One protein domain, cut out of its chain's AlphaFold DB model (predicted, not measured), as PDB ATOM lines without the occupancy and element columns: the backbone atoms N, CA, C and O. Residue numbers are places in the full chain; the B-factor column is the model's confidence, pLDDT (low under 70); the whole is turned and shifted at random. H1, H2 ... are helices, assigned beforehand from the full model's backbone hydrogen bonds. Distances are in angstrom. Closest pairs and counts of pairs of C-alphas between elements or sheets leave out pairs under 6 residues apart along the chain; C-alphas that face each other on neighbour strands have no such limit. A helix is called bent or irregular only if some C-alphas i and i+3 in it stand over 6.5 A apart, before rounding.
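Overview. This is residues 95 to 168 of the 317 residues of the protein "Conjugative coupling factor TraD, PFGI-1 class" of Neisseria sp (UniProt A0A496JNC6). Look for a loose, elongated loop of chain with a small group of helices at each end: H3, the longest helix, and H4 make a helical hairpin at one end, while H1 and H2 meet in a corner at the other, with the short H5 near them. The chain runs out through H1, H2 and H3, turns at H4, and comes back along a long unnamed stretch, residues 142 to 159, to H5. You will find 74 residues printed, with five named helices in the order H1, H2, H3, H4, H5 and no named strand; the class is all helix. The whole is loose, with a radius of gyration of the C-alphas of 15.1 A, and it spans 46 by 25 by 21 A.

Along the chain. Find C-alpha 119 at (146.363, 120.945, 154.346); from there H3, residues 119 to 130, runs 16.3 A to C-alpha 130 at (154.370, 128.643, 142.379). After it comes H4, residues 136 to 141, 8.8 A long. Before it stands H2, residues 109 to 115, 9.7 A long and irregular: C-alphas 110 and 113 are 7.2 A apart. Go back to C-alpha 97 at (137.660, 89.663, 153.554), where H1, residues 97 to 106, begins its 14.2 A. H5, residues 160 to 164, measures 5.8 A and ends at C-alpha 164 at (147.819, 101.234, 152.345).

Arrangement. Start at H3, which touches H4 with residues 124 to 128 alone; their closest C-alphas are those of Glu 128 and Ser 138, 5.2 A apart. The two form a helical hairpin, at a steep tilt of 44 degrees, opposite ways. H2 and H3 are apart. H1 and H2 touch only at the corner by their link, with the C-alphas of Val 106 and Arg 115 closest at 7.0 A, and they are about perpendicular at 87 degrees. H1 and H5 only just touch, with 3 pairs of C-alphas within 8 A, the closest being Leu 103 and Leu 162 at 7.1 A. H2 and H5 are close but not clearly touching; the C-alphas of Arg 115 and Glu 161 are the closest, at 7.0 A. H3 and H5 are apart. In H1, H3, H4 and H5 every O i to N i+4 pair is within hydrogen-bond range; in H2 1 of 3 is, beside 3 of 4 O i to N i+3 pairs.

Size, cuts and confidence. The C-alphas of Gln 97 and Asp 135 are the two farthest apart, at 46.6 A, while those of Trp 95 and Asp 168, the first and last printed, are 12.3 A apart. Residues 108 to 113, of which 109 to 113 belong to H2, stand free. The link from H4 to H5, 18 residues, is long; the other three are tight. The printed part has no cut, its mean pLDDT is 90.8, and no printed residue is under 70.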
ATOM      1  N   TRP A  95     144.632  88.923 148.885       93.81
ATOM      2  CA  TRP A  95     143.382  89.614 149.166       93.81
ATOM      3  C   TRP A  95     142.428  88.711 149.958       93.81
ATOM      4  O   TRP A  95     142.181  87.560 149.595       93.81
ATOM      5  N   THR A  96     141.873  89.236 151.047       93.50
ATOM      6  CA  THR A  96     140.943  88.520 151.936       93.50
ATOM      7  C   THR A  96     139.790  89.433 152.339       93.50
ATOM      8  O   THR A  96     139.814  90.636 152.074       93.50
ATOM      9  N   GLN A  97     138.794  88.887 153.043       92.38
ATOM     10  CA  GLN A  97     137.660  89.663 153.554       92.38
ATOM     11  C   GLN A  97     138.095  90.862 154.415       92.38
ATOM     12  O   GLN A  97     137.494  91.932 154.330       92.38
ATOM     13  N   THR A  98     139.169  90.715 155.198       92.38
ATOM     14  CA  THR A  98     139.734  91.803 156.009       92.38
ATOM     15  C   THR A  98     140.166  92.986 155.142       92.38
ATOM     16  O   THR A  98     139.878  94.129 155.490       92.38
ATOM     17  N   HIS A  99     140.792  92.731 153.991       94.00
ATOM     18  CA  HIS A  99     141.223  93.767 153.049       94.00
ATOM     19  C   HIS A  99     140.030  94.478 152.407       94.00
ATOM     20  O   HIS A  99     139.990  95.706 152.387       94.00
ATOM     21  N   THR A 100     139.009  93.723 151.980       94.19
ATOM     22  CA  THR A 100     137.750  94.287 151.466       94.19
ATOM     23  C   THR A 100     137.088  95.199 152.496       94.19
ATOM     24  O   THR A 100     136.715  96.325 152.176       94.19
ATOM     25  N   GLN A 101     136.988  94.752 153.750       93.31
ATOM     26  CA  GLN A 101     136.395  95.546 154.823       93.31
ATOM     27  C   GLN A 101     137.223  96.791 155.139       93.31
ATOM     28  O   GLN A 101     136.663  97.873 155.296       93.31
ATOM     29  N   ARG A 102     138.552  96.671 155.199       93.88
ATOM     30  CA  ARG A 102     139.440  97.821 155.399       93.88
ATOM     31  C   ARG A 102     139.294  98.836 154.262       93.88
ATOM     32  O   ARG A 102     139.167 100.028 154.532       93.88
ATOM     33  N   LEU A 103     139.269  98.387 153.009       94.69
ATOM     34  CA  LEU A 103     139.072  99.274 151.863       94.69
ATOM     35  C   LEU A 103     137.691  99.944 151.895       94.69
ATOM     36  O   LEU A 103     137.561 101.128 151.594       94.69
ATOM     37  N   PHE A 104     136.655  99.204 152.282       93.88
ATOM     38  CA  PHE A 104     135.318  99.758 152.454       93.88
ATOM     39  C   PHE A 104     135.292 100.833 153.548       93.88
ATOM     40  O   PHE A 104     134.815 101.937 153.307       93.88
ATOM     41  N   MET A 105     135.858 100.543 154.723       93.19
ATOM     42  CA  MET A 105     135.908 101.472 155.854       93.19
ATOM     43  C   MET A 105     136.670 102.752 155.515       93.19
ATOM     44  O   MET A 105     136.198 103.840 155.834       93.19
ATOM     45  N   VAL A 106     137.825 102.657 154.849       93.56
ATOM     46  CA  VAL A 106     138.629 103.845 154.524       93.56
ATOM     47  C   VAL A 106     137.961 104.755 153.488       93.56
ATOM     48  O   VAL A 106     138.264 105.945 153.431       93.56
ATOM     49  N   ARG A 107     137.040 104.208 152.686       93.44
ATOM     50  CA  ARG A 107     136.245 104.953 151.699       93.44
ATOM     51  C   ARG A 107     134.959 105.552 152.274       93.44
ATOM     52  O   ARG A 107     134.273 106.263 151.546       93.44
ATOM     53  N   GLN A 108     134.634 105.287 153.540       93.50
ATOM     54  CA  GLN A 108     133.505 105.938 154.203       93.50
ATOM     55  C   GLN A 108     133.778 107.438 154.405       93.50
ATOM     56  O   GLN A 108     134.914 107.791 154.741       93.50
ATOM     57  N   PRO A 109     132.759 108.313 154.293       93.31
ATOM     58  CA  PRO A 109     132.921 109.761 154.475       93.31
ATOM     59  C   PRO A 109     133.560 110.150 155.818       93.31
ATOM     60  O   PRO A 109     134.357 111.080 155.899       93.31
ATOM     61  N   GLU A 110     133.283 109.384 156.873       91.12
ATOM     62  CA  GLU A 110     133.870 109.545 158.213       91.12
ATOM     63  C   GLU A 110     135.410 109.490 158.201       91.12
ATOM     64  O   GLU A 110     136.078 110.146 159.002       91.12
ATOM     65  N   ASN A 111     135.981 108.728 157.262       91.75
ATOM     66  CA  ASN A 111     137.416 108.504 157.109       91.75
ATOM     67  C   ASN A 111     138.033 109.302 155.950       91.75
ATOM     68  O   ASN A 111     139.236 109.181 155.702       91.75
ATOM     69  N   ASP A 112     137.285 110.192 155.289       89.88
ATOM     70  CA  ASP A 112     137.835 111.064 154.241       89.88
ATOM     71  C   ASP A 112     138.971 111.942 154.765       89.88
ATOM     72  O   ASP A 112     139.932 112.237 154.048       89.88
ATOM     73  N   GLY A 113     138.911 112.304 156.047       89.88
ATOM     74  CA  GLY A 113     139.996 112.984 156.737       89.88
ATOM     75  C   GLY A 113     141.305 112.194 156.708       89.88
ATOM     76  O   GLY A 113     142.354 112.822 156.682       89.88
ATOM     77  N   LEU A 114     141.275 110.854 156.671       89.31
ATOM     78  CA  LEU A 114     142.448 109.974 156.585       89.31
ATOM     79  C   LEU A 114     142.942 109.774 155.158       89.31
ATOM     80  O   LEU A 114     144.148 109.748 154.948       89.31
ATOM     81  N   ARG A 115     142.045 109.667 154.182       88.88
ATOM     82  CA  ARG A 115     142.419 109.450 152.778       88.88
ATOM     83  C   ARG A 115     142.946 110.719 152.113       88.88
ATOM     84  O   ARG A 115     143.947 110.685 151.402       88.88
ATOM     85  N   ASN A 116     142.294 111.851 152.362       89.50
ATOM     86  CA  ASN A 116     142.605 113.087 151.660       89.50
ATOM     87  C   ASN A 116     143.987 113.646 152.046       89.50
ATOM     88  O   ASN A 116     144.380 113.581 153.219       89.50
ATOM     89  N   PRO A 117     144.712 114.265 151.091       88.06
ATOM     90  CA  PRO A 117     145.963 114.945 151.390       88.06
ATOM     91  C   PRO A 117     145.770 116.029 152.455       88.06
ATOM     92  O   PRO A 117     144.798 116.793 152.412       88.06
ATOM     93  N   SER A 118     146.713 116.118 153.396       89.44
ATOM     94  CA  SER A 118     146.660 117.105 154.478       89.44
ATOM     95  C   SER A 118     146.751 118.538 153.940       89.44
ATOM     96  O   SER A 118     147.300 118.782 152.864       89.44
ATOM     97  N   LYS A 119     146.248 119.518 154.706       92.19
ATOM     98  CA  LYS A 119     146.363 120.945 154.346       92.19
ATOM     99  C   LYS A 119     147.825 121.357 154.123       92.19
ATOM    100  O   LYS A 119     148.111 122.051 153.156       92.19
ATOM    101  N   LEU A 120     148.739 120.857 154.960       92.19
ATOM    102  CA  LEU A 120     150.183 121.077 154.828       92.19
ATOM    103  C   LEU A 120     150.748 120.471 153.540       92.19
ATOM    104  O   LEU A 120     151.505 121.135 152.845       92.19
ATOM    105  N   TYR A 121     150.345 119.246 153.183       92.06
ATOM    106  CA  TYR A 121     150.761 118.623 151.925       92.06
ATOM    107  C   TYR A 121     150.299 119.451 150.722       92.06
ATOM    108  O   TYR A 121     151.092 119.742 149.830       92.06
ATOM    109  N   LYS A 122     149.031 119.888 150.719       93.81
ATOM    110  CA  LYS A 122     148.478 120.739 149.654       93.81
ATOM    111  C   LYS A 122     149.208 122.081 149.561       93.81
ATOM    112  O   LYS A 122     149.530 122.504 148.457       93.81
ATOM    113  N   ALA A 123     149.504 122.716 150.696       94.81
ATOM    114  CA  ALA A 123     150.267 123.961 150.741       94.81
ATOM    115  C   ALA A 123     151.697 123.778 150.208       94.81
ATOM    116  O   ALA A 123     152.136 124.574 149.387       94.81
ATOM    117  N   ALA A 124     152.381 122.693 150.590       94.19
ATOM    118  CA  ALA A 124     153.714 122.369 150.086       94.19
ATOM    119  C   ALA A 124     153.713 122.137 148.566       94.19
ATOM    120  O   ALA A 124     154.533 122.715 147.860       94.19
ATOM    121  N   ARG A 125     152.757 121.354 148.035       94.94
ATOM    122  CA  ARG A 125     152.631 121.147 146.579       94.94
ATOM    123  C   ARG A 125     152.319 122.450 145.842       94.94
ATOM    124  O   ARG A 125     152.883 122.691 144.783       94.94
ATOM    125  N   LYS A 126     151.438 123.288 146.397       95.00
ATOM    126  CA  LYS A 126     151.088 124.592 145.819       95.00
ATOM    127  C   LYS A 126     152.309 125.514 145.753       95.00
ATOM    128  O   LYS A 126     152.605 126.040 144.688       95.00
ATOM    129  N   HIS A 127     153.052 125.626 146.851       93.75
ATOM    130  CA  HIS A 127     154.264 126.439 146.916       93.75
ATOM    131  C   HIS A 127     155.349 125.956 145.940       93.75
ATOM    132  O   HIS A 127     156.000 126.761 145.277       93.75
ATOM    133  N   GLU A 128     155.521 124.641 145.795       93.38
ATOM    134  CA  GLU A 128     156.456 124.068 144.821       93.38
ATOM    135  C   GLU A 128     156.095 124.415 143.377       93.38
ATOM    136  O   GLU A 128     156.991 124.673 142.577       93.38
ATOM    137  N   ILE A 129     154.802 124.441 143.045       93.81
ATOM    138  CA  ILE A 129     154.321 124.840 141.718       93.81
ATOM    139  C   ILE A 129     154.571 126.336 141.491       93.81
ATOM    140  O   ILE A 129     155.125 126.711 140.462       93.81
ATOM    141  N   GLU A 130     154.222 127.181 142.464       94.12
ATOM    142  CA  GLU A 130     154.370 128.643 142.379       94.12
ATOM    143  C   GLU A 130     155.838 129.090 142.277       94.12
ATOM    144  O   GLU A 130     156.148 130.045 141.572       94.12
ATOM    145  N   THR A 131     156.757 128.378 142.934       91.62
ATOM    146  CA  THR A 131     158.204 128.683 142.936       91.62
ATOM    147  C   THR A 131     159.001 127.906 141.883       91.62
ATOM    148  O   THR A 131     160.237 127.923 141.893       91.62
ATOM    149  N   MET A 132     158.321 127.158 141.005       89.88
ATOM    150  CA  MET A 132     158.933 126.233 140.034       89.88
ATOM    151  C   MET A 132     159.899 125.218 140.683       89.88
ATOM    152  O   MET A 132     160.802 124.678 140.044       89.88
ATOM    153  N   GLY A 133     159.741 124.967 141.983       84.69
ATOM    154  CA  GLY A 133     160.573 124.060 142.761       84.69
ATOM    155  C   GLY A 133     162.016 124.525 142.994       84.69
ATOM    156  O   GLY A 133     162.850 123.683 143.332       84.69
ATOM    157  N   THR A 134     162.322 125.809 142.781       87.62
ATOM    158  CA  THR A 134     163.699 126.341 142.803       87.62
ATOM    159  C   THR A 134     164.168 126.777 144.192       87.62
ATOM    160  O   THR A 134     165.357 126.622 144.505       87.62
ATOM    161  N   ASP A 135     163.238 127.257 145.019       92.56
ATOM    162  CA  ASP A 135     163.496 127.774 146.363       92.56
ATOM    163  C   ASP A 135     163.966 126.688 147.351       92.56
ATOM    164  O   ASP A 135     163.707 125.493 147.176       92.56
ATOM    165  N   TRP A 136     164.663 127.096 148.414       93.06
ATOM    166  CA  TRP A 136     165.209 126.195 149.428       93.06
ATOM    167  C   TRP A 136     164.113 125.397 150.150       93.06
ATOM    168  O   TRP A 136     164.311 124.205 150.401       93.06
ATOM    169  N   ILE A 137     162.942 126.000 150.405       91.31
ATOM    170  CA  ILE A 137     161.788 125.311 151.006       91.31
ATOM    171  C   ILE A 137     161.338 124.180 150.085       91.31
ATOM    172  O   ILE A 137     161.279 123.024 150.503       91.31
ATOM    173  N   SER A 138     161.119 124.497 148.809       91.06
ATOM    174  CA  SER A 138     160.740 123.532 147.779       91.06
ATOM    175  C   SER A 138     161.769 122.408 147.622       91.06
ATOM    176  O   SER A 138     161.403 121.244 147.456       91.06
ATOM    177  N   ARG A 139     163.070 122.703 147.732       90.88
ATOM    178  CA  ARG A 139     164.124 121.671 147.715       90.88
ATOM    179  C   ARG A 139     164.028 120.713 148.901       90.88
ATOM    180  O   ARG A 139     164.365 119.541 148.748       90.88
ATOM    181  N   ILE A 140     163.593 121.183 150.068       92.56
ATOM    182  CA  ILE A 140     163.402 120.350 151.262       92.56
ATOM    183  C   ILE A 140     162.108 119.537 151.139       92.56
ATOM    184  O   ILE A 140     162.141 118.317 151.294       92.56
ATOM    185  N   THR A 141     160.982 120.175 150.804       92.06
ATOM    186  CA  THR A 141     159.660 119.527 150.753       92.06
ATOM    187  C   THR A 141     159.515 118.522 149.608       92.06
ATOM    188  O   THR A 141     158.697 117.604 149.710       92.06
ATOM    189  N   ARG A 142     160.338 118.624 148.555       90.94
ATOM    190  CA  ARG A 142     160.405 117.645 147.455       90.94
ATOM    191  C   ARG A 142     161.197 116.382 147.781       90.94
ATOM    192  O   ARG A 142     161.043 115.390 147.071       90.94
ATOM    193  N   LYS A 143     162.054 116.387 148.808       90.69
ATOM    194  CA  LYS A 143     162.875 115.210 149.126       90.69
ATOM    195  C   LYS A 143     161.996 114.077 149.641       90.69
ATOM    196  O   LYS A 143     161.316 114.225 150.655       90.69
ATOM    197  N   SER A 144     162.055 112.931 148.968       87.56
ATOM    198  CA  SER A 144     161.477 111.690 149.478       87.56
ATOM    199  C   SER A 144     162.361 111.171 150.611       87.56
ATOM    200  O   SER A 144     163.394 110.551 150.376       87.56
ATOM    201  N   ALA A 145     162.008 111.519 151.848       86.62
ATOM    202  CA  ALA A 145     162.786 111.178 153.031       86.62
ATOM    203  C   ALA A 145     161.873 110.840 154.212       86.62
ATOM    204  O   ALA A 145     160.771 111.372 154.335       86.62
ATOM    205  N   TRP A 146     162.355 109.982 155.114       84.12
ATOM    206  CA  TRP A 146     161.591 109.512 156.277       84.12
ATOM    207  C   TRP A 146     161.157 110.647 157.222       84.12
ATOM    208  O   TRP A 146     160.106 110.550 157.856       84.12
ATOM    209  N   TRP A 147     161.949 111.723 157.286       87.69
ATOM    210  CA  TRP A 147     161.692 112.914 158.095       87.69
ATOM    211  C   TRP A 147     160.739 113.908 157.426       87.69
ATOM    212  O   TRP A 147     160.279 114.827 158.096       87.69
ATOM    213  N   ASN A 148     160.433 113.757 156.132       90.25
ATOM    214  CA  ASN A 148     159.582 114.688 155.398       90.25
ATOM    215  C   ASN A 148     158.109 114.227 155.440       90.25
ATOM    216  O   ASN A 148     157.723 113.322 154.695       90.25
ATOM    217  N   PRO A 149     157.244 114.852 156.264       86.81
ATOM    218  CA  PRO A 149     155.838 114.465 156.367       86.81
ATOM    219  C   PRO A 149     155.002 114.879 155.147       86.81
ATOM    220  O   PRO A 149     153.854 114.453 155.031       86.81
ATOM    221  N   VAL A 150     155.552 115.720 154.265       91.06
ATOM    222  CA  VAL A 150     154.909 116.220 153.041       91.06
ATOM    223  C   VAL A 150     155.647 115.768 151.777       91.06
ATOM    224  O   VAL A 150     155.516 116.394 150.729       91.06
ATOM    225  N   ALA A 151     156.425 114.683 151.860       89.88
ATOM    226  CA  ALA A 151     157.130 114.125 150.712       89.88
ATOM    227  C   ALA A 151     156.165 113.828 149.548       89.88
ATOM    228  O   ALA A 151     155.091 113.269 149.795       89.88
ATOM    229  N   PRO A 152     156.520 114.181 148.295       90.44
ATOM    230  CA  PRO A 152     155.701 113.851 147.133       90.44
ATOM    231  C   PRO A 152     155.482 112.346 147.019       90.44
ATOM    232  O   PRO A 152     156.377 111.552 147.318       90.44
ATOM    233  N   LEU A 153     154.314 111.964 146.507       89.06
ATOM    234  CA  LEU A 153     154.093 110.589 146.073       89.06
ATOM    235  C   LEU A 153     155.030 110.242 144.900       89.06
ATOM    236  O   LEU A 153     155.292 111.103 144.053       89.06
ATOM    237  N   PRO A 154     155.529 108.995 144.831       88.50
ATOM    238  CA  PRO A 154     156.341 108.544 143.712       88.50
ATOM    239  C   PRO A 154     155.555 108.593 142.389       88.50
ATOM    240  O   PRO A 154     154.334 108.415 142.384       88.50
ATOM    241  N   PRO A 155     156.236 108.777 141.244       83.94
ATOM    242  CA  PRO A 155     155.607 108.941 139.931       83.94
ATOM    243  C   PRO A 155     155.152 107.605 139.307       83.94
ATOM    244  O   PRO A 155     155.260 107.413 138.100       83.94
ATOM    245  N   VAL A 156     154.669 106.662 140.120       79.25
ATOM    246  CA  VAL A 156     154.276 105.305 139.688       79.25
ATOM    247  C   VAL A 156     152.765 105.156 139.462       79.25
ATOM    248  O   VAL A 156     152.314 104.138 138.946       79.25
ATOM    249  N   GLY A 157     151.980 106.193 139.780       80.19
ATOM    250  CA  GLY A 157     150.517 106.161 139.683       80.19
ATOM    251  C   GLY A 157     149.879 105.207 140.700       80.19
ATOM    252  O   GLY A 157     150.532 104.750 141.630       80.19
ATOM    253  N   GLY A 158     148.589 104.914 140.541       83.88
ATOM    254  CA  GLY A 158     147.855 104.054 141.473       83.88
ATOM    255  C   GLY A 158     147.247 104.802 142.662       83.88
ATOM    256  O   GLY A 158     147.404 106.012 142.830       83.88
ATOM    257  N   SER A 159     146.477 104.067 143.458       87.50
ATOM    258  CA  SER A 159     145.694 104.597 144.574       87.50
ATOM    259  C   SER A 159     146.389 104.241 145.894       87.50
ATOM    260  O   SER A 159     146.500 103.052 146.204       87.50
ATOM    261  N   PRO A 160     146.869 105.232 146.677       90.31
ATOM    262  CA  PRO A 160     147.554 104.978 147.944       90.31
ATOM    263  C   PRO A 160     146.724 104.138 148.915       90.31
ATOM    264  O   PRO A 160     147.275 103.295 149.611       90.31
ATOM    265  N   GLU A 161     145.397 104.291 148.923       91.81
ATOM    266  CA  GLU A 161     144.545 103.505 149.811       91.81
ATOM    267  C   GLU A 161     144.494 102.011 149.455       91.81
ATOM    268  O   GLU A 161     144.293 101.201 150.354       91.81
ATOM    269  N   LEU A 162     144.707 101.621 148.189       90.69
ATOM    270  CA  LEU A 162     144.758 100.206 147.792       90.69
ATOM    271  C   LEU A 162     146.031  99.514 148.282       90.69
ATOM    272  O   LEU A 162     145.973  98.352 148.667       90.69
ATOM    273  N   HIS A 163     147.155 100.231 148.299       88.75
ATOM    274  CA  HIS A 163     148.407  99.736 148.875       88.75
ATOM    275  C   HIS A 163     148.421  99.873 150.398       88.75
ATOM    276  O   HIS A 163     149.034  99.087 151.098       88.75
ATOM    277  N   GLY A 164     147.730 100.879 150.937       90.94
ATOM    278  CA  GLY A 164     147.819 101.234 152.345       90.94
ATOM    279  C   GLY A 164     147.019 100.342 153.303       90.94
ATOM    280  O   GLY A 164     147.262 100.405 154.512       90.94
ATOM    281  N   ILE A 165     146.056  99.561 152.793       93.19
ATOM    282  CA  ILE A 165     145.154  98.709 153.598       93.19
ATOM    283  C   ILE A 165     145.847  97.486 154.209       93.19
ATOM    284  O   ILE A 165     145.314  96.898 155.156       93.19
ATOM    285  N   GLU A 166     147.016  97.122 153.693       92.56
ATOM    286  CA  GLU A 166     147.930  96.165 154.299       92.56
ATOM    287  C   GLU A 166     149.323  96.793 154.342       92.56
ATOM    288  O   GLU A 166     149.739  97.487 153.420       92.56
ATOM    289  N   ILE A 167     149.998  96.663 155.475       90.25
ATOM    290  CA  ILE A 167     151.322  97.260 155.687       90.25
ATOM    291  C   ILE A 167     152.409  96.245 155.353       90.25
ATOM    292  O   ILE A 167     153.494  96.630 154.913       90.25
ATOM    293  N   ASP A 168     152.115  94.975 155.608       90.19
ATOM    294  CA  ASP A 168     153.060  93.884 155.485       90.19
ATOM    295  C   ASP A 168     152.816  93.204 154.127       90.19
ATOM    296  O   ASP A 168     151.952  92.342 153.983       90.19
TER     297      ASP A 168